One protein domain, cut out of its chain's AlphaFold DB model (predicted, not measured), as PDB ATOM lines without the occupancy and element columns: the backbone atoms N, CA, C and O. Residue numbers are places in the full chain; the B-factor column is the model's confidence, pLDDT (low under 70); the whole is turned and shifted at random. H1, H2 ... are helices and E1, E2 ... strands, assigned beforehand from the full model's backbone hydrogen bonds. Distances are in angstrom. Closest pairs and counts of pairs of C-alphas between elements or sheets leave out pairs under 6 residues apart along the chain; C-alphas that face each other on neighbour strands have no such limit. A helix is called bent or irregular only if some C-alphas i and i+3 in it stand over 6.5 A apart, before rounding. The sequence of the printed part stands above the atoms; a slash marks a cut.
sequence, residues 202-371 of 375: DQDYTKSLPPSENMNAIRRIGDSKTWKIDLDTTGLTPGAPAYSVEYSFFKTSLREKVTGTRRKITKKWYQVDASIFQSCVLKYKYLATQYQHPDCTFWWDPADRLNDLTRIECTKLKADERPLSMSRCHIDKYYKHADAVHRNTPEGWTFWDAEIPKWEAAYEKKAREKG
ATOM      1  N   ASP A 202     476.625 340.537 397.405       53.28
ATOM      2  CA  ASP A 202     476.269 341.872 397.920       53.28
ATOM      3  C   ASP A 202     476.360 342.972 396.842       53.28
ATOM      4  O   ASP A 202     475.986 344.128 397.080       53.28
ATOM      5  N   GLN A 203     476.827 342.636 395.629       53.72
ATOM      6  CA  GLN A 203     476.915 343.573 394.494       53.72
ATOM      7  C   GLN A 203     475.543 344.070 394.027       53.72
ATOM      8  O   GLN A 203     475.438 345.108 393.368       53.72
ATOM      9  N   ASP A 204     474.471 343.392 394.431       50.34
ATOM     10  CA  ASP A 204     473.108 343.836 394.181       50.34
ATOM     11  C   ASP A 204     472.787 345.184 394.850       50.34
ATOM     12  O   ASP A 204     472.020 345.973 394.287       50.34
ATOM     13  N   TYR A 205     473.450 345.516 395.965       45.66
ATOM     14  CA  TYR A 205     473.343 346.823 396.622       45.66
ATOM     15  C   TYR A 205     474.229 347.908 395.983       45.66
ATOM     16  O   TYR A 205     474.020 349.094 396.246       45.66
ATOM     17  N   THR A 206     475.184 347.540 395.116       51.03
ATOM     18  CA  THR A 206     476.142 348.459 394.465       51.03
ATOM     19  C   THR A 206     475.899 348.660 392.964       51.03
ATOM     20  O   THR A 206     476.683 349.350 392.305       51.03
ATOM     21  N   LYS A 207     474.755 348.189 392.435       53.66
ATOM     22  CA  LYS A 207     474.252 348.409 391.054       53.66
ATOM     23  C   LYS A 207     474.227 349.877 390.587       53.66
ATOM     24  O   LYS A 207     473.963 350.152 389.420       53.66
ATOM     25  N   SER A 208     474.493 350.833 391.475       56.31
ATOM     26  CA  SER A 208     474.689 352.246 391.153       56.31
ATOM     27  C   SER A 208     475.959 352.548 390.350       56.31
ATOM     28  O   SER A 208     476.014 353.613 389.740       56.31
ATOM     29  N   LEU A 209     476.971 351.668 390.350       63.78
ATOM     30  CA  LEU A 209     478.212 351.875 389.597       63.78
ATOM     31  C   LEU A 209     478.328 350.867 388.452       63.78
ATOM     32  O   LEU A 209     478.550 349.681 388.698       63.78
ATOM     33  N   PRO A 210     478.176 351.307 387.198       68.31
ATOM     34  CA  PRO A 210     478.179 350.384 386.084       68.31
ATOM     35  C   PRO A 210     479.617 349.993 385.674       68.31
ATOM     36  O   PRO A 210     480.590 350.651 386.068       68.31
ATOM     37  N   PRO A 211     479.782 348.913 384.885       67.06
ATOM     38  CA  PRO A 211     481.080 348.514 384.344       67.06
ATOM     39  C   PRO A 211     481.749 349.648 383.568       67.06
ATOM     40  O   PRO A 211     481.071 350.510 383.008       67.06
ATOM     41  N   SER A 212     483.081 349.628 383.469       62.91
ATOM     42  CA  SER A 212     483.826 350.712 382.811       62.91
ATOM     43  C   SER A 212     483.475 350.948 381.341       62.91
ATOM     44  O   SER A 212     483.744 352.022 380.828       62.91
ATOM     45  N   GLU A 213     482.853 349.999 380.655       65.81
ATOM     46  CA  GLU A 213     482.417 350.163 379.261       65.81
ATOM     47  C   GLU A 213     481.053 350.865 379.147       65.81
ATOM     48  O   GLU A 213     480.662 351.313 378.075       65.81
ATOM     49  N   ASN A 214     480.331 351.009 380.259       68.12
ATOM     50  CA  ASN A 214     478.999 351.590 380.279       68.12
ATOM     51  C   ASN A 214     479.066 353.122 380.328       68.12
ATOM     52  O   ASN A 214     479.728 353.702 381.188       68.12
ATOM     53  N   MET A 215     478.322 353.790 379.450       63.91
ATOM     54  CA  MET A 215     478.250 355.253 379.418       63.91
ATOM     55  C   MET A 215     477.601 355.860 380.670       63.91
ATOM     56  O   MET A 215     477.972 356.960 381.061       63.91
ATOM     57  N   ASN A 216     476.752 355.112 381.384       67.50
ATOM     58  CA  ASN A 216     476.210 355.521 382.688       67.50
ATOM     59  C   ASN A 216     477.294 355.596 383.786       67.50
ATOM     60  O   ASN A 216     477.007 355.994 384.913       67.50
ATOM     61  N   ALA A 217     478.526 355.152 383.500       74.62
ATOM     62  CA  ALA A 217     479.666 355.325 384.396       74.62
ATOM     63  C   ALA A 217     480.114 356.787 384.448       74.62
ATOM     64  O   ALA A 217     480.816 357.173 385.378       74.62
ATOM     65  N   ILE A 218     479.770 357.586 383.440       79.62
ATOM     66  CA  ILE A 218     480.131 358.994 383.392       79.62
ATOM     67  C   ILE A 218     479.193 359.752 384.318       79.62
ATOM     68  O   ILE A 218     477.993 359.502 384.385       79.62
ATOM     69  N   ARG A 219     479.778 360.669 385.065       80.81
ATOM     70  CA  ARG A 219     479.158 361.456 386.110       80.81
ATOM     71  C   ARG A 219     479.587 362.897 385.931       80.81
ATOM     72  O   ARG A 219     480.662 363.182 385.397       80.81
ATOM     73  N   ARG A 220     478.764 363.805 386.425       83.81
ATOM     74  CA  ARG A 220     479.105 365.220 386.505       83.81
ATOM     75  C   ARG A 220     478.924 365.678 387.933       83.81
ATOM     76  O   ARG A 220     477.951 365.303 388.587       83.81
ATOM     77  N   ILE A 221     479.830 366.518 388.419       83.00
ATOM     78  CA  ILE A 221     479.634 367.123 389.731       83.00
ATOM     79  C   ILE A 221     478.346 367.953 389.686       83.00
ATOM     80  O   ILE A 221     478.227 368.924 388.945       83.00
ATOM     81  N   GLY A 222     477.362 367.526 390.476       81.06
ATOM     82  CA  GLY A 222     476.057 368.166 390.573       81.06
ATOM     83  C   GLY A 222     474.952 367.541 389.722       81.06
ATOM     84  O   GLY A 222     473.883 368.149 389.653       81.06
ATOM     85  N   ASP A 223     475.193 366.370 389.124       80.50
ATOM     86  CA  ASP A 223     474.183 365.516 388.480       80.50
ATOM     87  C   ASP A 223     473.129 364.947 389.456       80.50
ATOM     88  O   ASP A 223     473.194 365.170 390.670       80.50
ATOM     89  N   SER A 224     472.146 364.199 388.937       76.94
ATOM     90  CA  SER A 224     471.028 363.639 389.722       76.94
ATOM     91  C   SER A 224     471.464 362.643 390.808       76.94
ATOM     92  O   SER A 224     470.716 362.332 391.738       76.94
ATOM     93  N   LYS A 225     472.694 362.140 390.698       77.44
ATOM     94  CA  LYS A 225     473.323 361.176 391.601       77.44
ATOM     95  C   LYS A 225     474.380 361.838 392.493       77.44
ATOM     96  O   LYS A 225     475.133 361.137 393.173       77.44
ATOM     97  N   THR A 226     474.471 363.168 392.482       80.38
ATOM     98  CA  THR A 226     475.366 363.946 393.334       80.38
ATOM     99  C   THR A 226     474.582 364.531 394.492       80.38
ATOM    100  O   THR A 226     473.640 365.304 394.315       80.38
ATOM    101  N   TRP A 227     475.021 364.218 395.706       84.12
ATOM    102  CA  TRP A 227     474.539 364.924 396.876       84.12
ATOM    103  C   TRP A 227     475.255 366.275 397.013       84.12
ATOM    104  O   TRP A 227     476.476 366.320 397.145       84.12
ATOM    105  N   LYS A 228     474.493 367.373 396.966       83.62
ATOM    106  CA  LYS A 228     474.991 368.743 397.146       83.62
ATOM    107  C   LYS A 228     474.558 369.291 398.504       83.62
ATOM    108  O   LYS A 228     473.396 369.144 398.886       83.62
ATOM    109  N   ILE A 229     475.498 369.921 399.203       84.44
ATOM    110  CA  ILE A 229     475.271 370.632 400.462       84.44
ATOM    111  C   ILE A 229     475.770 372.055 400.261       84.44
ATOM    112  O   ILE A 229     476.969 372.268 400.071       84.44
ATOM    113  N   ASP A 230     474.858 373.016 400.329       84.31
ATOM    114  CA  ASP A 230     475.233 374.420 400.282       84.31
ATOM    115  C   ASP A 230     475.839 374.817 401.629       84.31
ATOM    116  O   ASP A 230     475.216 374.689 402.688       84.31
ATOM    117  N   LEU A 231     477.087 375.275 401.593       85.19
ATOM    118  CA  LEU A 231     477.748 375.839 402.762       85.19
ATOM    119  C   LEU A 231     477.467 377.336 402.819       85.19
ATOM    120  O   LEU A 231     477.487 378.014 401.799       85.19
ATOM    121  N   ASP A 232     477.285 377.874 404.021       86.06
ATOM    122  CA  ASP A 232     477.100 379.313 404.202       86.06
ATOM    123  C   ASP A 232     478.337 380.087 403.715       86.06
ATOM    124  O   ASP A 232     479.429 379.931 404.274       86.06
ATOM    125  N   THR A 233     478.173 380.900 402.674       88.94
ATOM    126  CA  THR A 233     479.220 381.737 402.070       88.94
ATOM    127  C   THR A 233     479.125 383.211 402.470       88.94
ATOM    128  O   THR A 233     479.883 384.036 401.962       88.94
ATOM    129  N   THR A 234     478.239 383.559 403.408       90.25
ATOM    130  CA  THR A 234     478.033 384.943 403.852       90.25
ATOM    131  C   THR A 234     479.326 385.546 404.396       90.25
ATOM    132  O   THR A 234     479.947 384.992 405.305       90.25
ATOM    133  N   GLY A 235     479.718 386.698 403.848       90.94
ATOM    134  CA  GLY A 235     480.917 387.431 404.261       90.94
ATOM    135  C   GLY A 235     482.237 386.834 403.768       90.94
ATOM    136  O   GLY A 235     483.292 387.341 404.139       90.94
ATOM    137  N   LEU A 236     482.208 385.777 402.945       91.19
ATOM    138  CA  LEU A 236     483.423 385.269 402.316       91.19
ATOM    139  C   LEU A 236     483.888 386.213 401.206       91.19
ATOM    140  O   LEU A 236     483.100 386.665 400.380       91.19
ATOM    141  N   THR A 237     485.195 386.430 401.150       88.19
ATOM    142  CA  THR A 237     485.875 387.159 400.077       88.19
ATOM    143  C   THR A 237     486.847 386.200 399.388       88.19
ATOM    144  O   THR A 237     488.053 386.262 399.652       88.19
ATOM    145  N   PRO A 238     486.348 385.229 398.597       77.62
ATOM    146  CA  PRO A 238     487.221 384.284 397.916       77.62
ATOM    147  C   PRO A 238     488.063 385.007 396.857       77.62
ATOM    148  O   PRO A 238     487.638 386.013 396.285       77.62
ATOM    149  N   GLY A 239     489.254 384.475 396.580       77.31
ATOM    150  CA  GLY A 239     490.003 384.849 395.381       77.31
ATOM    151  C   GLY A 239     489.306 384.348 394.113       77.31
ATOM    152  O   GLY A 239     488.303 383.633 394.172       77.31
ATOM    153  N   ALA A 240     489.851 384.699 392.946       77.69
ATOM    154  CA  ALA A 240     489.410 384.089 391.697       77.69
ATOM    155  C   ALA A 240     489.784 382.593 391.708       77.69
ATOM    156  O   ALA A 240     490.958 382.274 391.908       77.69
ATOM    157  N   PRO A 241     488.829 381.667 391.512       76.00
ATOM    158  CA  PRO A 241     489.150 380.248 391.525       76.00
ATOM    159  C   PRO A 241     490.014 379.899 390.311       76.00
ATOM    160  O   PRO A 241     489.793 380.418 389.222       76.00
ATOM    161  N   ALA A 242     490.981 378.998 390.476       74.19
ATOM    162  CA  ALA A 242     491.758 378.471 389.347       74.19
ATOM    163  C   ALA A 242     491.042 377.300 388.637       74.19
ATOM    164  O   ALA A 242     491.371 376.934 387.506       74.19
ATOM    165  N   TYR A 243     490.045 376.716 389.303       80.50
ATOM    166  CA  TYR A 243     489.318 375.527 388.875       80.50
ATOM    167  C   TYR A 243     487.817 375.763 389.001       80.50
ATOM    168  O   TYR A 243     487.365 376.314 390.005       80.50
ATOM    169  N   SER A 244     487.046 375.293 388.024       83.50
ATOM    170  CA  SER A 244     485.592 375.240 388.131       83.50
ATOM    171  C   SER A 244     485.147 373.820 388.451       83.50
ATOM    172  O   SER A 244     485.437 372.861 387.734       83.50
ATOM    173  N   VAL A 245     484.431 373.689 389.563       78.81
ATOM    174  CA  VAL A 245     483.771 372.437 389.951       78.81
ATOM    175  C   VAL A 245     482.482 372.244 389.146       78.81
ATOM    176  O   VAL A 245     482.049 371.116 388.917       78.81
ATOM    177  N   GLU A 246     481.881 373.334 388.674       81.25
ATOM    178  CA  GLU A 246     480.730 373.285 387.781       81.25
ATOM    179  C   GLU A 246     481.162 372.733 386.418       81.25
ATOM    180  O   GLU A 246     482.268 373.003 385.950       81.25
ATOM    181  N   TYR A 247     480.308 371.925 385.784       84.19
ATOM    182  CA  TYR A 247     480.599 371.299 384.482       84.19
ATOM    183  C   TYR A 247     481.845 370.390 384.488       84.19
ATOM    184  O   TYR A 247     482.415 370.078 383.444       84.19
ATOM    185  N   SER A 248     482.269 369.932 385.669       85.12
ATOM    186  CA  SER A 248     483.330 368.939 385.820       85.12
ATOM    187  C   SER A 248     482.771 367.527 385.648       85.12
ATOM    188  O   SER A 248     481.970 367.055 386.462       85.12
ATOM    189  N   PHE A 249     483.222 366.847 384.594       85.00
ATOM    190  CA  PHE A 249     482.851 365.476 384.257       85.00
ATOM    191  C   PHE A 249     483.948 364.500 384.675       85.00
ATOM    192  O   PHE A 249     485.141 364.750 384.512       85.00
ATOM    193  N   PHE A 250     483.536 363.355 385.196       83.38
ATOM    194  CA  PHE A 250     484.410 362.270 385.623       83.38
ATOM    195  C   PHE A 250     483.703 360.942 385.386       83.38
ATOM    196  O   PHE A 250     482.524 360.902 385.051       83.38
ATOM    197  N   LYS A 251     484.415 359.830 385.524       81.88
ATOM    198  CA  LYS A 251     483.829 358.509 385.319       81.88
ATOM    199  C   LYS A 251     484.059 357.634 386.533       81.88
ATOM    200  O   LYS A 251     485.183 357.477 386.982       81.88
ATOM    201  N   THR A 252     482.992 357.055 387.057       80.75
ATOM    202  CA  THR A 252     483.011 356.097 388.159       80.75
ATOM    203  C   THR A 252     482.691 354.720 387.616       80.75
ATOM    204  O   THR A 252     481.597 354.508 387.097       80.75
ATOM    205  N   SER A 253     483.622 353.780 387.727       77.94
ATOM    206  CA  SER A 253     483.435 352.443 387.168       77.94
ATOM    207  C   SER A 253     483.897 351.335 388.098       77.94
ATOM    208  O   SER A 253     484.841 351.504 388.871       77.94
ATOM    209  N   LEU A 254     483.236 350.183 387.989       78.44
ATOM    210  CA  LEU A 254     483.753 348.926 388.512       78.44
ATOM    211  C   LEU A 254     484.806 348.383 387.537       78.44
ATOM    212  O   LEU A 254     484.546 348.236 386.338       78.44
ATOM    213  N   ARG A 255     485.996 348.096 388.058       77.00
ATOM    214  CA  ARG A 255     487.093 347.444 387.345       77.00
ATOM    215  C   ARG A 255     487.274 346.037 387.877       77.00
ATOM    216  O   ARG A 255     487.107 345.787 389.069       77.00
ATOM    217  N   GLU A 256     487.664 345.144 386.982       78.50
ATOM    218  CA  GLU A 256     487.942 343.754 387.297       78.50
ATOM    219  C   GLU A 256     489.282 343.344 386.688       78.50
ATOM    220  O   GLU A 256     489.599 343.683 385.547       78.50
ATOM    221  N   LYS A 257     490.077 342.595 387.451       81.19
ATOM    222  CA  LYS A 257     491.275 341.929 386.951       81.19
ATOM    223  C   LYS A 257     491.321 340.505 387.457       81.19
ATOM    224  O   LYS A 257     491.426 340.261 388.660       81.19
ATOM    225  N   VAL A 258     491.322 339.568 386.520       80.56
ATOM    226  CA  VAL A 258     491.576 338.159 386.808       80.56
ATOM    227  C   VAL A 258     493.085 337.949 386.898       80.56
ATOM    228  O   VAL A 258     493.841 338.332 386.006       80.56
ATOM    229  N   THR A 259     493.535 337.364 388.003       79.31
ATOM    230  CA  THR A 259     494.946 337.057 388.269       79.31
ATOM    231  C   THR A 259     495.112 335.591 388.666       79.31
ATOM    232  O   THR A 259     494.178 334.977 389.171       79.31
ATOM    233  N   GLY A 260     496.304 335.026 388.450       74.50
ATOM    234  CA  GLY A 260     496.626 333.640 388.809       74.50
ATOM    235  C   GLY A 260     496.392 332.632 387.679       74.50
ATOM    236  O   GLY A 260     495.404 332.697 386.954       74.50
ATOM    237  N   THR A 261     497.326 331.690 387.526       66.62
ATOM    238  CA  THR A 261     497.327 330.687 386.442       66.62
ATOM    239  C   THR A 261     496.613 329.385 386.814       66.62
ATOM    240  O   THR A 261     496.001 328.767 385.953       66.62
ATOM    241  N   ARG A 262     496.661 328.968 388.092       72.81
ATOM    242  CA  ARG A 262     496.024 327.724 388.585       72.81
ATOM    243  C   ARG A 262     494.704 327.944 389.325       72.81
ATOM    244  O   ARG A 262     493.784 327.153 389.179       72.81
ATOM    245  N   ARG A 263     494.605 329.020 390.107       73.31
ATOM    246  CA  ARG A 263     493.373 329.459 390.776       73.31
ATOM    247  C   ARG A 263     493.101 330.875 390.292       73.31
ATOM    248  O   ARG A 263     493.869 331.776 390.622       73.31
ATOM    249  N   LYS A 264     492.073 331.045 389.457       75.88
ATOM    250  CA  LYS A 264     491.652 332.367 388.982       75.88
ATOM    251  C   LYS A 264     491.148 333.153 390.188       75.88
ATOM    252  O   LYS A 264     490.171 332.759 390.815       75.88
ATOM    253  N   ILE A 265     491.850 334.222 390.537       75.56
ATOM    254  CA  ILE A 265     491.446 335.174 391.567       75.56
ATOM    255  C   ILE A 265     490.984 336.426 390.842       75.56
ATOM    256  O   ILE A 265     491.791 337.138 390.233       75.56
ATOM    257  N   THR A 266     489.689 336.684 390.922       76.00
ATOM    258  CA  THR A 266     489.085 337.915 390.437       76.00
ATOM    259  C   THR A 266     489.267 339.005 391.486       76.00
ATOM    260  O   THR A 266     488.792 338.884 392.611       76.00
ATOM    261  N   LYS A 267     489.977 340.076 391.128       74.94
ATOM    262  CA  LYS A 267     490.057 341.295 391.935       74.94
ATOM    263  C   LYS A 267     489.145 342.342 391.323       74.94
ATOM    264  O   LYS A 267     489.359 342.726 390.176       74.94
ATOM    265  N   LYS A 268     488.176 342.820 392.098       74.69
ATOM    266  CA  LYS A 268     487.300 343.933 391.728       74.69
ATOM    267  C   LYS A 268     487.663 345.173 392.541       74.69
ATOM    268  O   LYS A 268     488.008 345.058 393.715       74.69
ATOM    269  N   TRP A 269     487.613 346.348 391.925       75.25
ATOM    270  CA  TRP A 269     487.770 347.628 392.622       75.25
ATOM    271  C   TRP A 269     486.991 348.733 391.916       75.25
ATOM    272  O   TRP A 269     486.716 348.655 390.720       75.25
ATOM    273  N   TYR A 270     486.649 349.783 392.658       77.75
ATOM    274  CA  TYR A 270     486.045 350.984 392.094       77.75
ATOM    275  C   TYR A 270     487.131 351.956 391.643       77.75
ATOM    276  O   TYR A 270     488.140 352.134 392.325       77.75
ATOM    277  N   GLN A 271     486.915 352.596 390.500       77.50
ATOM    278  CA  GLN A 271     487.837 353.565 389.925       77.50
ATOM    279  C   GLN A 271     487.099 354.852 389.574       77.50
ATOM    280  O   GLN A 271     486.018 354.813 388.982       77.50
ATOM    281  N   VAL A 272     487.715 355.980 389.929       79.62
ATOM    282  CA  VAL A 272     487.321 357.311 389.473       79.62
ATOM    283  C   VAL A 272     488.341 357.771 388.434       79.62
ATOM    284  O   VAL A 272     489.502 357.990 388.761       79.62
ATOM    285  N   ASP A 273     487.897 357.899 387.191       78.88
ATOM    286  CA  ASP A 273     488.672 358.388 386.057       78.88
ATOM    287  C   ASP A 273     488.363 359.873 385.835       78.88
ATOM    288  O   ASP A 273     487.261 360.239 385.415       78.88
ATOM    289  N   ALA A 274     489.346 360.730 386.110       79.19
ATOM    290  CA  ALA A 274     489.264 362.173 385.904       79.19
ATOM    291  C   ALA A 274     490.618 362.730 385.434       79.19
ATOM    292  O   ALA A 274     491.677 362.308 385.894       79.19
ATOM    293  N   SER A 275     490.589 363.685 384.517       78.50
ATOM    294  CA  SER A 275     491.733 364.432 383.991       78.50
ATOM    295  C   SER A 275     491.400 365.908 383.929       78.50
ATOM    296  O   SER A 275     490.240 366.275 383.770       78.50
ATOM    297  N   ILE A 276     492.423 366.750 384.002       82.12
ATOM    298  CA  ILE A 276     492.255 368.187 383.813       82.12
ATOM    299  C   ILE A 276     491.968 368.466 382.336       82.12
ATOM    300  O   ILE A 276     492.732 368.061 381.459       82.12
ATOM    301  N   PHE A 277     490.888 369.192 382.080       86.00
ATOM    302  CA  PHE A 277     490.604 369.843 380.814       86.00
ATOM    303  C   PHE A 277     490.878 371.340 380.947       86.00
ATOM    304  O   PHE A 277     490.481 371.980 381.921       86.00
ATOM    305  N   GLN A 278     491.578 371.894 379.966       89.12
ATOM    306  CA  GLN A 278     491.908 373.311 379.912       89.12
ATOM    307  C   GLN A 278     491.971 373.774 378.462       89.12
ATOM    308  O   GLN A 278     492.227 372.981 377.557       89.12
ATOM    309  N   SER A 279     491.761 375.064 378.250       92.75
ATOM    310  CA  SER A 279     491.847 375.713 376.946       92.75
ATOM    311  C   SER A 279     492.338 377.142 377.138       92.75
ATOM    312  O   SER A 279     492.105 377.723 378.190       92.75
ATOM    313  N   CYS A 280     492.992 377.717 376.129       94.31
ATOM    314  CA  CYS A 280     493.460 379.105 376.157       94.31
ATOM    315  C   CYS A 280     492.323 380.131 376.258       94.31
ATOM    316  O   CYS A 280     492.565 381.287 376.589       94.31
ATOM    317  N   VAL A 281     491.097 379.729 375.923       95.44
ATOM    318  CA  VAL A 281     489.905 380.593 375.917       95.44
ATOM    319  C   VAL A 281     488.895 380.222 377.001       95.44
ATOM    320  O   VAL A 281     487.766 380.704 376.981       95.44
ATOM    321  N   LEU A 282     489.294 379.379 377.956       94.19
ATOM    322  CA  LEU A 282     488.529 379.103 379.168       94.19
ATOM    323  C   LEU A 282     489.319 379.600 380.369       94.19
ATOM    324  O   LEU A 282     490.437 379.158 380.597       94.19
ATOM    325  N   LYS A 283     488.722 380.496 381.149       91.56
ATOM    326  CA  LYS A 283     489.342 381.116 382.317       91.56
ATOM    327  C   LYS A 283     489.706 380.087 383.383       91.56
ATOM    328  O   LYS A 283     490.703 380.249 384.084       91.56
ATOM    329  N   TYR A 284     488.883 379.051 383.522       89.25
ATOM    330  CA  TYR A 284     489.036 378.031 384.551       89.25
ATOM    331  C   TYR A 284     489.516 376.699 383.978       89.25
ATOM    332  O   TYR A 284     489.303 376.370 382.811       89.25
ATOM    333  N   LYS A 285     490.141 375.892 384.837       87.06
ATOM    334  CA  LYS A 285     490.394 374.475 384.565       87.06
ATOM    335  C   LYS A 285     489.191 373.637 384.999       87.06
ATOM    336  O   LYS A 285     488.600 373.900 386.045       87.06
ATOM    337  N   TYR A 286     488.874 372.603 384.229       86.75
ATOM    338  CA  TYR A 286     487.732 371.710 384.446       86.75
ATOM    339  C   TYR A 286     488.195 370.261 384.605       86.75
ATOM    340  O   TYR A 286     489.333 369.929 384.270       86.75
ATOM    341  N   LEU A 287     487.320 369.375 385.087       85.38
ATOM    342  CA  LEU A 287     487.536 367.930 384.983       85.38
ATOM    343  C   LEU A 287     486.840 367.353 383.745       85.38
ATOM    344  O   LEU A 287     485.703 367.702 383.420       85.38
ATOM    345  N   ALA A 288     487.536 366.431 383.091       81.88
ATOM    346  CA  ALA A 288     487.046 365.581 382.019       81.88
ATOM    347  C   ALA A 288     487.381 364.115 382.310       81.88
ATOM    348  O   ALA A 288     488.260 363.803 383.109       81.88
ATOM    349  N   THR A 289     486.729 363.189 381.620       77.56
ATOM    350  CA  THR A 289     487.035 361.760 381.719       77.56
ATOM    351  C   THR A 289     488.324 361.403 380.971       77.56
ATOM    352  O   THR A 289     488.502 361.809 379.823       77.56
ATOM    353  N   GLN A 290     489.176 360.560 381.560       67.94
ATOM    354  CA  GLN A 290     490.325 359.969 380.864       67.94
ATOM    355  C   GLN A 290     489.852 358.836 379.924       67.94
ATOM    356  O   GLN A 290     489.632 357.745 380.431       67.94
ATOM    357  N   TYR A 291     489.645 359.073 378.611       57.69
ATOM    358  CA  TYR A 291     489.859 358.136 377.463       57.69
ATOM    359  C   TYR A 291     489.024 358.405 376.174       57.69
ATOM    360  O   TYR A 291     487.818 358.619 376.206       57.69
ATOM    361  N   GLN A 292     489.750 358.271 375.053       48.38
ATOM    362  CA  GLN A 292     489.540 357.906 373.627       48.38
ATOM    363  C   GLN A 292     488.172 357.529 372.988       48.38
ATOM    364  O   GLN A 292     488.195 356.807 371.992       48.38
ATOM    365  N   HIS A 293     487.000 357.986 373.434       49.00
ATOM    366  CA  HIS A 293     485.807 357.884 372.563       49.00
ATOM    367  C   HIS A 293     485.165 359.261 372.332       49.00
ATOM    368  O   HIS A 293     484.598 359.807 373.281       49.00
ATOM    369  N   PRO A 294     485.245 359.827 371.105       50.84
ATOM    370  CA  PRO A 294     484.698 361.152 370.785       50.84
ATOM    371  C   PRO A 294     483.218 361.282 371.159       50.84
ATOM    372  O   PRO A 294     482.800 362.292 371.705       50.84
ATOM    373  N   ASP A 295     482.446 360.208 370.962       49.69
ATOM    374  CA  ASP A 295     480.998 360.181 371.205       49.69
ATOM    375  C   ASP A 295     480.573 360.195 372.680       49.69
ATOM    376  O   ASP A 295     479.375 360.270 372.968       49.69
ATOM    377  N   CYS A 296     481.517 360.066 373.615       53.00
ATOM    378  CA  CYS A 296     481.198 359.730 375.000       53.00
ATOM    379  C   CYS A 296     481.613 360.793 376.010       53.00
ATOM    380  O   CYS A 296     481.428 360.568 377.200       53.00
ATOM    381  N   THR A 297     482.186 361.927 375.603       72.19
ATOM    382  CA  THR A 297     482.678 362.909 376.577       72.19
ATOM    383  C   THR A 297     482.255 364.316 376.198       72.19
ATOM    384  O   THR A 297     482.573 364.776 375.104       72.19
ATOM    385  N   PHE A 298     481.604 365.014 377.134       83.75
ATOM    386  CA  PHE A 298     481.150 366.389 376.944       83.75
ATOM    387  C   PHE A 298     482.243 367.297 376.376       83.75
ATOM    388  O   PHE A 298     481.973 368.025 375.438       83.75
ATOM    389  N   TRP A 299     483.469 367.227 376.906       85.50
ATOM    390  CA  TRP A 299     484.560 368.135 376.541       85.50
ATOM    391  C   TRP A 299     485.193 367.880 375.167       85.50
ATOM    392  O   TRP A 299     485.890 368.766 374.678       85.50
ATOM    393  N   TRP A 300     484.932 366.735 374.524       79.25
ATOM    394  CA  TRP A 300     485.366 366.504 373.139       79.25
ATOM    395  C   TRP A 300     484.522 367.297 372.135       79.25
ATOM    396  O   TRP A 300     485.091 367.918 371.244       79.25
ATOM    397  N   ASP A 301     483.199 367.357 372.321       79.44
ATOM    398  CA  ASP A 301     482.277 368.103 371.446       79.44
ATOM    399  C   ASP A 301     482.686 369.587 371.244       79.44
ATOM    400  O   ASP A 301     482.696 370.057 370.105       79.44
ATOM    401  N   PRO A 302     483.025 370.365 372.295       86.94
ATOM    402  CA  PRO A 302     483.469 371.742 372.152       86.94
ATOM    403  C   PRO A 302     484.982 371.880 371.926       86.94
ATOM    404  O   PRO A 302     485.417 373.008 371.720       86.94
ATOM    405  N   ALA A 303     485.796 370.816 371.970       86.38
ATOM    406  CA  ALA A 303     487.260 370.941 371.900       86.38
ATOM    407  C   ALA A 303     487.729 371.640 370.613       86.38
ATOM    408  O   ALA A 303     488.483 372.612 370.684       86.38
ATOM    409  N   ASP A 304     487.222 371.210 369.456       86.38
ATOM    410  CA  ASP A 304     487.563 371.813 368.161       86.38
ATOM    411  C   ASP A 304     487.109 373.273 368.103       86.38
ATOM    412  O   ASP A 304     487.880 374.168 367.755       86.38
ATOM    413  N   ARG A 305     485.888 373.542 368.581       91.00
ATOM    414  CA  ARG A 305     485.353 374.903 368.691       91.00
ATOM    415  C   ARG A 305     486.220 375.790 369.586       91.00
ATOM    416  O   ARG A 305     486.424 376.957 369.272       91.00
ATOM    417  N   LEU A 306     486.723 375.272 370.701       93.44
ATOM    418  CA  LEU A 306     487.598 376.005 371.617       93.44
ATOM    419  C   LEU A 306     488.968 376.292 370.988       93.44
ATOM    420  O   LEU A 306     489.531 377.367 371.219       93.44
ATOM    421  N   ASN A 307     489.491 375.381 370.166       91.44
ATOM    422  CA  ASN A 307     490.717 375.617 369.404       91.44
ATOM    423  C   ASN A 307     490.506 376.682 368.312       91.44
ATOM    424  O   ASN A 307     491.348 377.571 368.156       91.44
ATOM    425  N   ASP A 308     489.365 376.665 367.619       91.44
ATOM    426  CA  ASP A 308     488.986 377.704 366.654       91.44
ATOM    427  C   ASP A 308     488.804 379.070 367.321       91.44
ATOM    428  O   ASP A 308     489.312 380.078 366.831       91.44
ATOM    429  N   LEU A 309     488.141 379.118 368.478       95.25
ATOM    430  CA  LEU A 309     488.014 380.343 369.268       95.25
ATOM    431  C   LEU A 309     489.386 380.854 369.717       95.25
ATOM    432  O   LEU A 309     489.660 382.040 369.578       95.25
ATOM    433  N   THR A 310     490.287 379.970 370.154       94.81
ATOM    434  CA  THR A 310     491.677 380.341 370.478       94.81
ATOM    435  C   THR A 310     492.384 380.968 369.280       94.81
ATOM    436  O   THR A 310     493.058 381.990 369.411       94.81
ATOM    437  N   ARG A 311     492.204 380.392 368.087       92.50
ATOM    438  CA  ARG A 311     492.725 380.960 366.841       92.50
ATOM    439  C   ARG A 311     492.140 382.342 366.572       92.50
ATOM    440  O   ARG A 311     492.907 383.247 366.255       92.50
ATOM    441  N   ILE A 312     490.827 382.512 366.715       93.88
ATOM    442  CA  ILE A 312     490.146 383.799 366.534       93.88
ATOM    443  C   ILE A 312     490.712 384.843 367.504       93.88
ATOM    444  O   ILE A 312     491.122 385.910 367.051       93.88
ATOM    445  N   GLU A 313     490.821 384.534 368.799       95.38
ATOM    446  CA  GLU A 313     491.403 385.445 369.792       95.38
ATOM    447  C   GLU A 313     492.850 385.826 369.433       95.38
ATOM    448  O   GLU A 313     493.188 387.008 369.407       95.38
ATOM    449  N   CYS A 314     493.685 384.866 369.019       92.75
ATOM    450  CA  CYS A 314     495.032 385.153 368.517       92.75
ATOM    451  C   CYS A 314     495.031 386.084 367.295       92.75
ATOM    452  O   CYS A 314     495.915 386.930 367.168       92.75
ATOM    453  N   THR A 315     494.073 385.946 366.372       91.62
ATOM    454  CA  THR A 315     494.019 386.805 365.176       91.62
ATOM    455  C   THR A 315     493.638 388.253 365.465       91.62
ATOM    456  O   THR A 315     493.981 389.113 364.656       91.62
ATOM    457  N   LYS A 316     493.002 388.540 366.610       93.50
ATOM    458  CA  LYS A 316     492.712 389.915 367.050       93.50
ATOM    459  C   LYS A 316     493.983 390.690 367.415       93.50
ATOM    460  O   LYS A 316     493.988 391.912 367.345       93.50
ATOM    461  N   LEU A 317     495.045 389.976 367.789       92.38
ATOM    462  CA  LEU A 317     496.317 390.536 368.242       92.38
ATOM    463  C   LEU A 317     497.310 390.696 367.082       92.38
ATOM    464  O   LEU A 317     497.308 389.903 366.120       92.38
ATOM    465  N   LYS A 318     498.219 391.674 367.203       90.31
ATOM    466  CA  LYS A 318     499.378 391.779 366.305       90.31
ATOM    467  C   LYS A 318     500.270 390.548 366.444       90.31
ATOM    468  O   LYS A 318     500.243 389.848 367.451       90.31
ATOM    469  N   ALA A 319     501.045 390.244 365.406       86.69
ATOM    470  CA  ALA A 319     501.802 388.993 365.334       86.69
ATOM    471  C   ALA A 319     502.804 388.800 366.491       86.69
ATOM    472  O   ALA A 319     503.024 387.664 366.904       86.69
ATOM    473  N   ASP A 320     503.377 389.891 366.993       88.31
ATOM    474  CA  ASP A 320     504.322 389.978 368.110       88.31
ATOM    475  C   ASP A 320     503.650 389.982 369.494       88.31
ATOM    476  O   ASP A 320     504.268 389.571 370.471       88.31
ATOM    477  N   GLU A 321     502.377 390.370 369.572       88.31
ATOM    478  CA  GLU A 321     501.572 390.384 370.805       88.31
ATOM    479  C   GLU A 321     500.881 389.031 371.081       88.31
ATOM    480  O   GLU A 321     500.279 388.823 372.136       88.31
ATOM    481  N   ARG A 322     500.931 388.084 370.132       89.50
ATOM    482  CA  ARG A 322     500.252 386.787 370.260       89.50
ATOM    483  C   ARG A 322     500.937 385.887 371.289       89.50
ATOM    484  O   ARG A 322     502.128 385.606 371.151       89.50
ATOM    485  N   PRO A 323     500.178 385.271 372.212       88.94
ATOM    486  CA  PRO A 323     500.741 384.315 373.163       88.94
ATOM    487  C   PRO A 323     501.106 382.968 372.511       88.94
ATOM    488  O   PRO A 323     501.761 382.129 373.128       88.94
ATOM    489  N   LEU A 324     500.672 382.740 371.263       88.06
ATOM    490  CA  LEU A 324     500.849 381.497 370.515       88.06
ATOM    491  C   LEU A 324     501.354 381.785 369.103       88.06
ATOM    492  O   LEU A 324     500.826 382.638 368.386       88.06
ATOM    493  N   SER A 325     502.327 380.997 368.650       84.19
ATOM    494  CA  SER A 325     502.762 381.034 367.255       84.19
ATOM    495  C   SER A 325     501.819 380.207 366.380       84.19
ATOM    496  O   SER A 325     501.866 378.978 366.381       84.19
ATOM    497  N   MET A 326     500.999 380.897 365.586       80.50
ATOM    498  CA  MET A 326     500.008 380.281 364.693       80.50
ATOM    499  C   MET A 326     500.616 379.396 363.592       80.50
ATOM    500  O   MET A 326     499.928 378.532 363.062       80.50
ATOM    501  N   SER A 327     501.889 379.603 363.237       78.75
ATOM    502  CA  SER A 327     502.602 378.807 362.230       78.75
ATOM    503  C   SER A 327     503.364 377.617 362.815       78.75
ATOM    504  O   SER A 327     503.640 376.660 362.098       78.75
ATOM    505  N   ARG A 328     503.721 377.665 364.106       80.81
ATOM    506  CA  ARG A 328     504.514 376.618 364.774       80.81
ATOM    507  C   ARG A 328     503.674 375.681 365.632       80.81
ATOM    508  O   ARG A 328     504.098 374.557 365.884       80.81
ATOM    509  N   CYS A 329     502.512 376.130 366.104       80.69
ATOM    510  CA  CYS A 329     501.638 375.323 366.940       80.69
ATOM    511  C   CYS A 329     500.466 374.767 366.126       80.69
ATOM    512  O   CYS A 329     499.692 375.519 365.532       80.69
ATOM    513  N   HIS A 330     500.347 373.439 366.107       84.69
ATOM    514  CA  HIS A 330     499.204 372.754 365.508       84.69
ATOM    515  C   HIS A 330     497.934 373.068 366.305       84.69
ATOM    516  O   HIS A 330     497.977 373.054 367.536       84.69
ATOM    517  N   ILE A 331     496.816 373.303 365.613       81.81
ATOM    518  CA  ILE A 331     495.548 373.739 366.219       81.81
ATOM    519  C   ILE A 331     495.078 372.812 367.351       81.81
ATOM    520  O   ILE A 331     494.814 373.280 368.454       81.81
ATOM    521  N   ASP A 332     495.162 371.495 367.153       81.25
ATOM    522  CA  ASP A 332     494.798 370.485 368.166       81.25
ATOM    523  C   ASP A 332     495.696 370.468 369.413       81.25
ATOM    524  O   ASP A 332     495.496 369.661 370.316       81.25
ATOM    525  N   LYS A 333     496.744 371.297 369.466       84.62
ATOM    526  CA  LYS A 333     497.689 371.375 370.589       84.62
ATOM    527  C   LYS A 333     497.625 372.705 371.334       84.62
ATOM    528  O   LYS A 333     498.395 372.874 372.280       84.62
ATOM    529  N   TYR A 334     496.715 373.615 370.981       87.62
ATOM    530  CA  TYR A 334     496.598 374.910 371.660       87.62
ATOM    531  C   TYR A 334     496.374 374.779 373.169       87.62
ATOM    532  O   TYR A 334     497.025 375.488 373.930       87.62
ATOM    533  N   TYR A 335     495.593 373.792 373.623       84.12
ATOM    534  CA  TYR A 335     495.368 373.530 375.053       84.12
ATOM    535  C   TYR A 335     496.654 373.381 375.891       84.12
ATOM    536  O   TYR A 335     496.649 373.666 377.089       84.12
ATOM    537  N   LYS A 336     497.776 372.957 375.286       85.56
ATOM    538  CA  LYS A 336     499.069 372.818 375.983       85.56
ATOM    539  C   LYS A 336     499.663 374.155 376.415       85.56
ATOM    540  O   LYS A 336     500.547 374.182 377.263       85.56
ATOM    541  N   HIS A 337     499.185 375.246 375.835       88.75
ATOM    542  CA  HIS A 337     499.647 376.594 376.116       88.75
ATOM    543  C   HIS A 337     498.661 377.402 376.971       88.75
ATOM    544  O   HIS A 337     498.918 378.577 377.221       88.75
ATOM    545  N   ALA A 338     497.561 376.798 377.439       89.31
ATOM    546  CA  ALA A 338     496.564 377.473 378.272       89.31
ATOM    547  C   ALA A 338     497.203 378.150 379.495       89.31
ATOM    548  O   ALA A 338     496.970 379.329 379.732       89.31
ATOM    549  N   ASP A 339     498.111 377.462 380.193       86.25
ATOM    550  CA  ASP A 339     498.824 378.027 381.347       86.25
ATOM    551  C   ASP A 339     499.658 379.268 380.998       86.25
ATOM    552  O   ASP A 339     499.727 380.217 381.777       86.25
ATOM    553  N   ALA A 340     500.289 379.289 379.821       86.31
ATOM    554  CA  ALA A 340     501.064 380.442 379.373       86.31
ATOM    555  C   ALA A 340     500.158 381.641 379.055       86.31
ATOM    556  O   ALA A 340     500.473 382.758 379.462       86.31
ATOM    557  N   VAL A 341     499.023 381.395 378.391       90.31
ATOM    558  CA  VAL A 341     498.006 382.420 378.110       90.31
ATOM    559  C   VAL A 341     497.414 382.961 379.410       90.31
ATOM    560  O   VAL A 341     497.293 384.167 379.567       90.31
ATOM    561  N   HIS A 342     497.090 382.103 380.377       89.12
ATOM    562  CA  HIS A 342     496.472 382.535 381.632       89.12
ATOM    563  C   HIS A 342     497.418 383.357 382.505       89.12
ATOM    564  O   HIS A 342     496.978 384.322 383.122       89.12
ATOM    565  N   ARG A 343     498.718 383.031 382.516       85.69
ATOM    566  CA  ARG A 343     499.720 383.840 383.229       85.69
ATOM    567  C   ARG A 343     499.871 385.243 382.647       85.69
ATOM    568  O   ARG A 343     500.051 386.186 383.403       85.69
ATOM    569  N   ASN A 344     499.781 385.376 381.325       87.25
ATOM    570  CA  ASN A 344     499.957 386.642 380.618       87.25
ATOM    571  C   ASN A 344     498.802 386.847 379.638       87.25
ATOM    572  O   ASN A 344     498.985 386.772 378.422       87.25
ATOM    573  N   THR A 345     497.595 387.034 380.176       91.69
ATOM    574  CA  THR A 345     496.393 387.162 379.344       91.69
ATOM    575  C   THR A 345     496.466 388.463 378.540       91.69
ATOM    576  O   THR A 345     496.564 389.527 379.155       91.69
ATOM    577  N   PRO A 346     496.419 388.409 377.196       93.44
ATOM    578  CA  PRO A 346     496.464 389.613 376.374       93.44
ATOM    579  C   PRO A 346     495.285 390.551 376.649       93.44
ATOM    580  O   PRO A 346     494.178 390.111 376.972       93.44
ATOM    581  N   GLU A 347     495.498 391.852 376.469       91.94
ATOM    582  CA  GLU A 347     494.413 392.828 376.558       91.94
ATOM    583  C   GLU A 347     493.339 392.535 375.494       91.94
ATOM    584  O   GLU A 347     493.642 392.234 374.340       91.94
ATOM    585  N   GLY A 348     492.064 392.576 375.894       90.25
ATOM    586  CA  GLY A 348     490.934 392.261 375.012       90.25
ATOM    587  C   GLY A 348     490.694 390.766 374.755       90.25
ATOM    588  O   GLY A 348     489.782 390.428 373.996       90.25
ATOM    589  N   TRP A 349     491.460 389.865 375.385       95.44
ATOM    590  CA  TRP A 349     491.246 388.419 375.277       95.44
ATOM    591  C   TRP A 349     489.889 388.011 375.855       95.44
ATOM    592  O   TRP A 349     489.558 388.325 377.000       95.44
ATOM    593  N   THR A 350     489.085 387.301 375.063       96.44
ATOM    594  CA  THR A 350     487.747 386.871 375.484       96.44
ATOM    595  C   THR A 350     487.772 385.445 376.028       96.44
ATOM    596  O   THR A 350     488.165 384.510 375.330       96.44
ATOM    597  N   PHE A 351     487.293 385.270 377.262       96.12
ATOM    598  CA  PHE A 351     487.021 383.956 377.845       96.12
ATOM    599  C   PHE A 351     485.573 383.532 377.585       96.12
ATOM    600  O   PHE A 351     484.651 384.341 377.678       96.12
ATOM    601  N   TRP A 352     485.380 382.252 377.276       95.88
ATOM    602  CA  TRP A 352     484.119 381.706 376.771       95.88
ATOM    603  C   TRP A 352     483.410 380.771 377.761       95.88
ATOM    604  O   TRP A 352     482.478 380.064 377.381       95.88
ATOM    605  N   ASP A 353     483.798 380.785 379.039       93.44
ATOM    606  CA  ASP A 353     483.206 379.941 380.086       93.44
ATOM    607  C   ASP A 353     481.679 380.118 380.199       93.44
ATOM    608  O   ASP A 353     480.957 379.161 380.461       93.44
ATOM    609  N   ALA A 354     481.167 381.323 379.921       94.31
ATOM    610  CA  ALA A 354     479.734 381.630 379.959       94.31
ATOM    611  C   ALA A 354     478.892 380.851 378.927       94.31
ATOM    612  O   ALA A 354     477.681 380.729 379.102       94.31
ATOM    613  N   GLU A 355     479.504 380.301 377.872       94.69
ATOM    614  CA  GLU A 355     478.802 379.485 376.872       94.69
ATOM    615  C   GLU A 355     478.718 377.997 377.254       94.69
ATOM    616  O   GLU A 355     477.902 377.268 376.681       94.69
ATOM    617  N   ILE A 356     479.508 377.531 378.231       92.44
ATOM    618  CA  ILE A 356     479.522 376.124 378.670       92.44
ATOM    619  C   ILE A 356     478.125 375.602 379.046       92.44
ATOM    620  O   ILE A 356     477.778 374.525 378.558       92.44
ATOM    621  N   PRO A 357     477.278 376.325 379.813       91.88
ATOM    622  CA  PRO A 357     475.951 375.824 380.187       91.88
ATOM    623  C   PRO A 357     475.071 375.530 378.962       91.88
ATOM    624  O   PRO A 357     474.312 374.563 378.927       91.88
ATOM    625  N   LYS A 358     475.199 376.347 377.912       92.75
ATOM    626  CA  LYS A 358     474.477 376.157 376.650       92.75
ATOM    627  C   LYS A 358     474.999 374.945 375.882       92.75
ATOM    628  O   LYS A 358     474.205 374.214 375.289       92.75
ATOM    629  N   TRP A 359     476.315 374.731 375.866       91.56
ATOM    630  CA  TRP A 359     476.914 373.552 375.234       91.56
ATOM    631  C   TRP A 359     476.544 372.271 375.982       91.56
ATOM    632  O   TRP A 359     476.217 371.274 375.340       91.56
ATOM    633  N   GLU A 360     476.524 372.306 377.317       87.69
ATOM    634  CA  GLU A 360     476.095 371.189 378.163       87.69
ATOM    635  C   GLU A 360     474.637 370.824 377.883       87.69
ATOM    636  O   GLU A 360     474.347 369.671 377.581       87.69
ATOM    637  N   ALA A 361     473.726 371.801 377.895       88.44
ATOM    638  CA  ALA A 361     472.315 371.548 377.620       88.44
ATOM    639  C   ALA A 361     472.100 370.886 376.244       88.44
ATOM    640  O   ALA A 361     471.266 369.989 376.093       88.44
ATOM    641  N   ALA A 362     472.878 371.292 375.232       88.50
ATOM    642  CA  ALA A 362     472.855 370.665 373.914       88.50
ATOM    643  C   ALA A 362     473.405 369.229 373.941       88.50
ATOM    644  O   ALA A 362     472.814 368.339 373.327       88.50
ATOM    645  N   TYR A 363     474.501 368.990 374.663       84.56
ATOM    646  CA  TYR A 363     475.079 367.659 374.854       84.56
ATOM    647  C   TYR A 363     474.106 366.714 375.575       84.56
ATOM    648  O   TYR A 363     473.846 365.616 375.084       84.56
ATOM    649  N   GLU A 364     473.490 367.146 376.677       81.25
ATOM    650  CA  GLU A 364     472.496 366.350 377.405       81.25
ATOM    651  C   GLU A 364     471.283 366.008 376.535       81.25
ATOM    652  O   GLU A 364     470.742 364.905 376.616       81.25
ATOM    653  N   LYS A 365     470.840 366.947 375.690       85.12
ATOM    654  CA  LYS A 365     469.750 366.702 374.742       85.12
ATOM    655  C   LYS A 365     470.126 365.607 373.737       85.12
ATOM    656  O   LYS A 365     469.370 364.649 373.593       85.12
ATOM    657  N   LYS A 366     471.305 365.699 373.109       82.31
ATOM    658  CA  LYS A 366     471.815 364.660 372.193       82.31
ATOM    659  C   LYS A 366     471.959 363.304 372.893       82.31
ATOM    660  O   LYS A 366     471.658 362.272 372.301       82.31
ATOM    661  N   ALA A 367     472.429 363.295 374.141       76.44
ATOM    662  CA  ALA A 367     472.594 362.069 374.917       76.44
ATOM    663  C   ALA A 367     471.245 361.368 375.151       76.44
ATOM    664  O   ALA A 367     471.128 360.169 374.896       76.44
ATOM    665  N   ARG A 368     470.211 362.134 375.531       77.88
ATOM    666  CA  ARG A 368     468.834 361.635 375.677       77.88
ATOM    667  C   ARG A 368     468.277 361.070 374.370       77.88
ATOM    668  O   ARG A 368     467.706 359.983 374.373       77.88
ATOM    669  N   GLU A 369     468.484 361.761 373.249       81.62
ATOM    670  CA  GLU A 369     468.056 361.298 371.916       81.62
ATOM    671  C   GLU A 369     468.727 359.972 371.511       81.62
ATOM    672  O   GLU A 369     468.108 359.142 370.849       81.62
ATOM    673  N   LYS A 370     469.967 359.731 371.959       73.75
ATOM    674  CA  LYS A 370     470.704 358.473 371.748       73.75
ATOM    675  C   LYS A 370     470.328 357.353 372.736       73.75
ATOM    676  O   LYS A 370     470.942 356.289 372.699       73.75
ATOM    677  N   GLY A 371     469.354 357.563 373.627       67.56
ATOM    678  CA  GLY A 371     468.934 356.566 374.623       67.56
ATOM    679  C   GLY A 371     469.952 356.329 375.745       67.56
ATOM    680  O   GLY A 371     469.860 355.337 376.472       67.56
TER     681      GLY A 371
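AT A GLANCE: This is residues 202 to 371 of the 375 residues of an uncharacterized protein of Glarea lozoyensis (strain ATCC 20868 / MF5171) (UniProt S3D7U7). A long two-stranded ribbon, E2 and E3, reaches out at one end of a loose model, and helices H2 and H3 with long loops make the other end. Between them E3 runs on into the small hairpin E4 and E5, H4 is a separate helix toward the last residue, and the loop residues 226 to 239 stick out. The printed part has 170 residues, with four named helices and five named strands in the order H1 E1 E2 E3 E4 E5 H2 H3 H4; the class is mixed, helices and strands, though under half of the residues are in named elements. The sheets, in the orders E1 - E2 - E3 and E4 - E5, are antiparallel; the radius of gyration of the C-alphas is 20.0 A, and the spans are 66 by 47 by 33 A.

IN THESE COORDINATES: Find C-alpha 202 at (476.269, 341.872, 397.920), where H1 begins, residues 202 to 205. Next come E1, residues 218 to 220, and E2, residues 249 to 259, 31.1 A from C-alpha 249 at (482.851, 365.476, 384.257). E3 returns over residues 265 to 273, 24.0 A, and E4 and E5 are residues 275 to 277 and 286 to 288. H2 is residues 303 to 316, 20.3 A; H3 is residues 331 to 343, 20.2 A; H4 is residues 353 to 369, 25.4 A, ending at (468.056, 361.298, 371.916). H3 is irregular, with C-alphas 332 and 335 7.6 A apart, and H4 only just, with C-alphas 354 and 357 6.9 A apart.

HOW THE PARTS SIT: Start at E1, E2 and E3, a meander, each strand the antiparallel neighbour of the one before; the sheet is only just strongly twisted, up to 4.2 A off its best plane. Look at N 219 and O 250, 2.8 A, for the hairpin E1 and E2, and at N 255 and O 269, 2.8 A, for the hairpin E2 and E3. E3 runs on into E4 at 22 degrees, and in the hairpin E4 and E5 N 277 and O 286 are 2.8 A apart. The closest C-alphas of E2 and E5, Phe 249 and Ala 288, are 4.8 A apart. H2 and H3 touch, H3 with residues 331 to 335 alone, closest at the C-alphas of Asn 307 and Ile 331, 6.1 A, at a steep tilt of 61 degrees, the same way. H4 touches no helix, and H1 is apart from E2. Every O i to N i+4 pair is within hydrogen-bond range in H2, 11 of 13 in H4 and 3 of 9 in H3, where 6 of 10 O i to N i+3 pairs are; H1 is too short for an O i to N i+4 pair.

THE WHOLE: The C-alphas farthest apart, Arg 262 and Lys 318, are 67.9 A apart. The printed part has no cut; the links H1 to E1, E1 to E2, E5 to H2 and H2 to H3 are long. Mean pLDDT of the printed part is 81.1; look for values under 70 at residues 202 to 216, 261, 290 to 296 and 371.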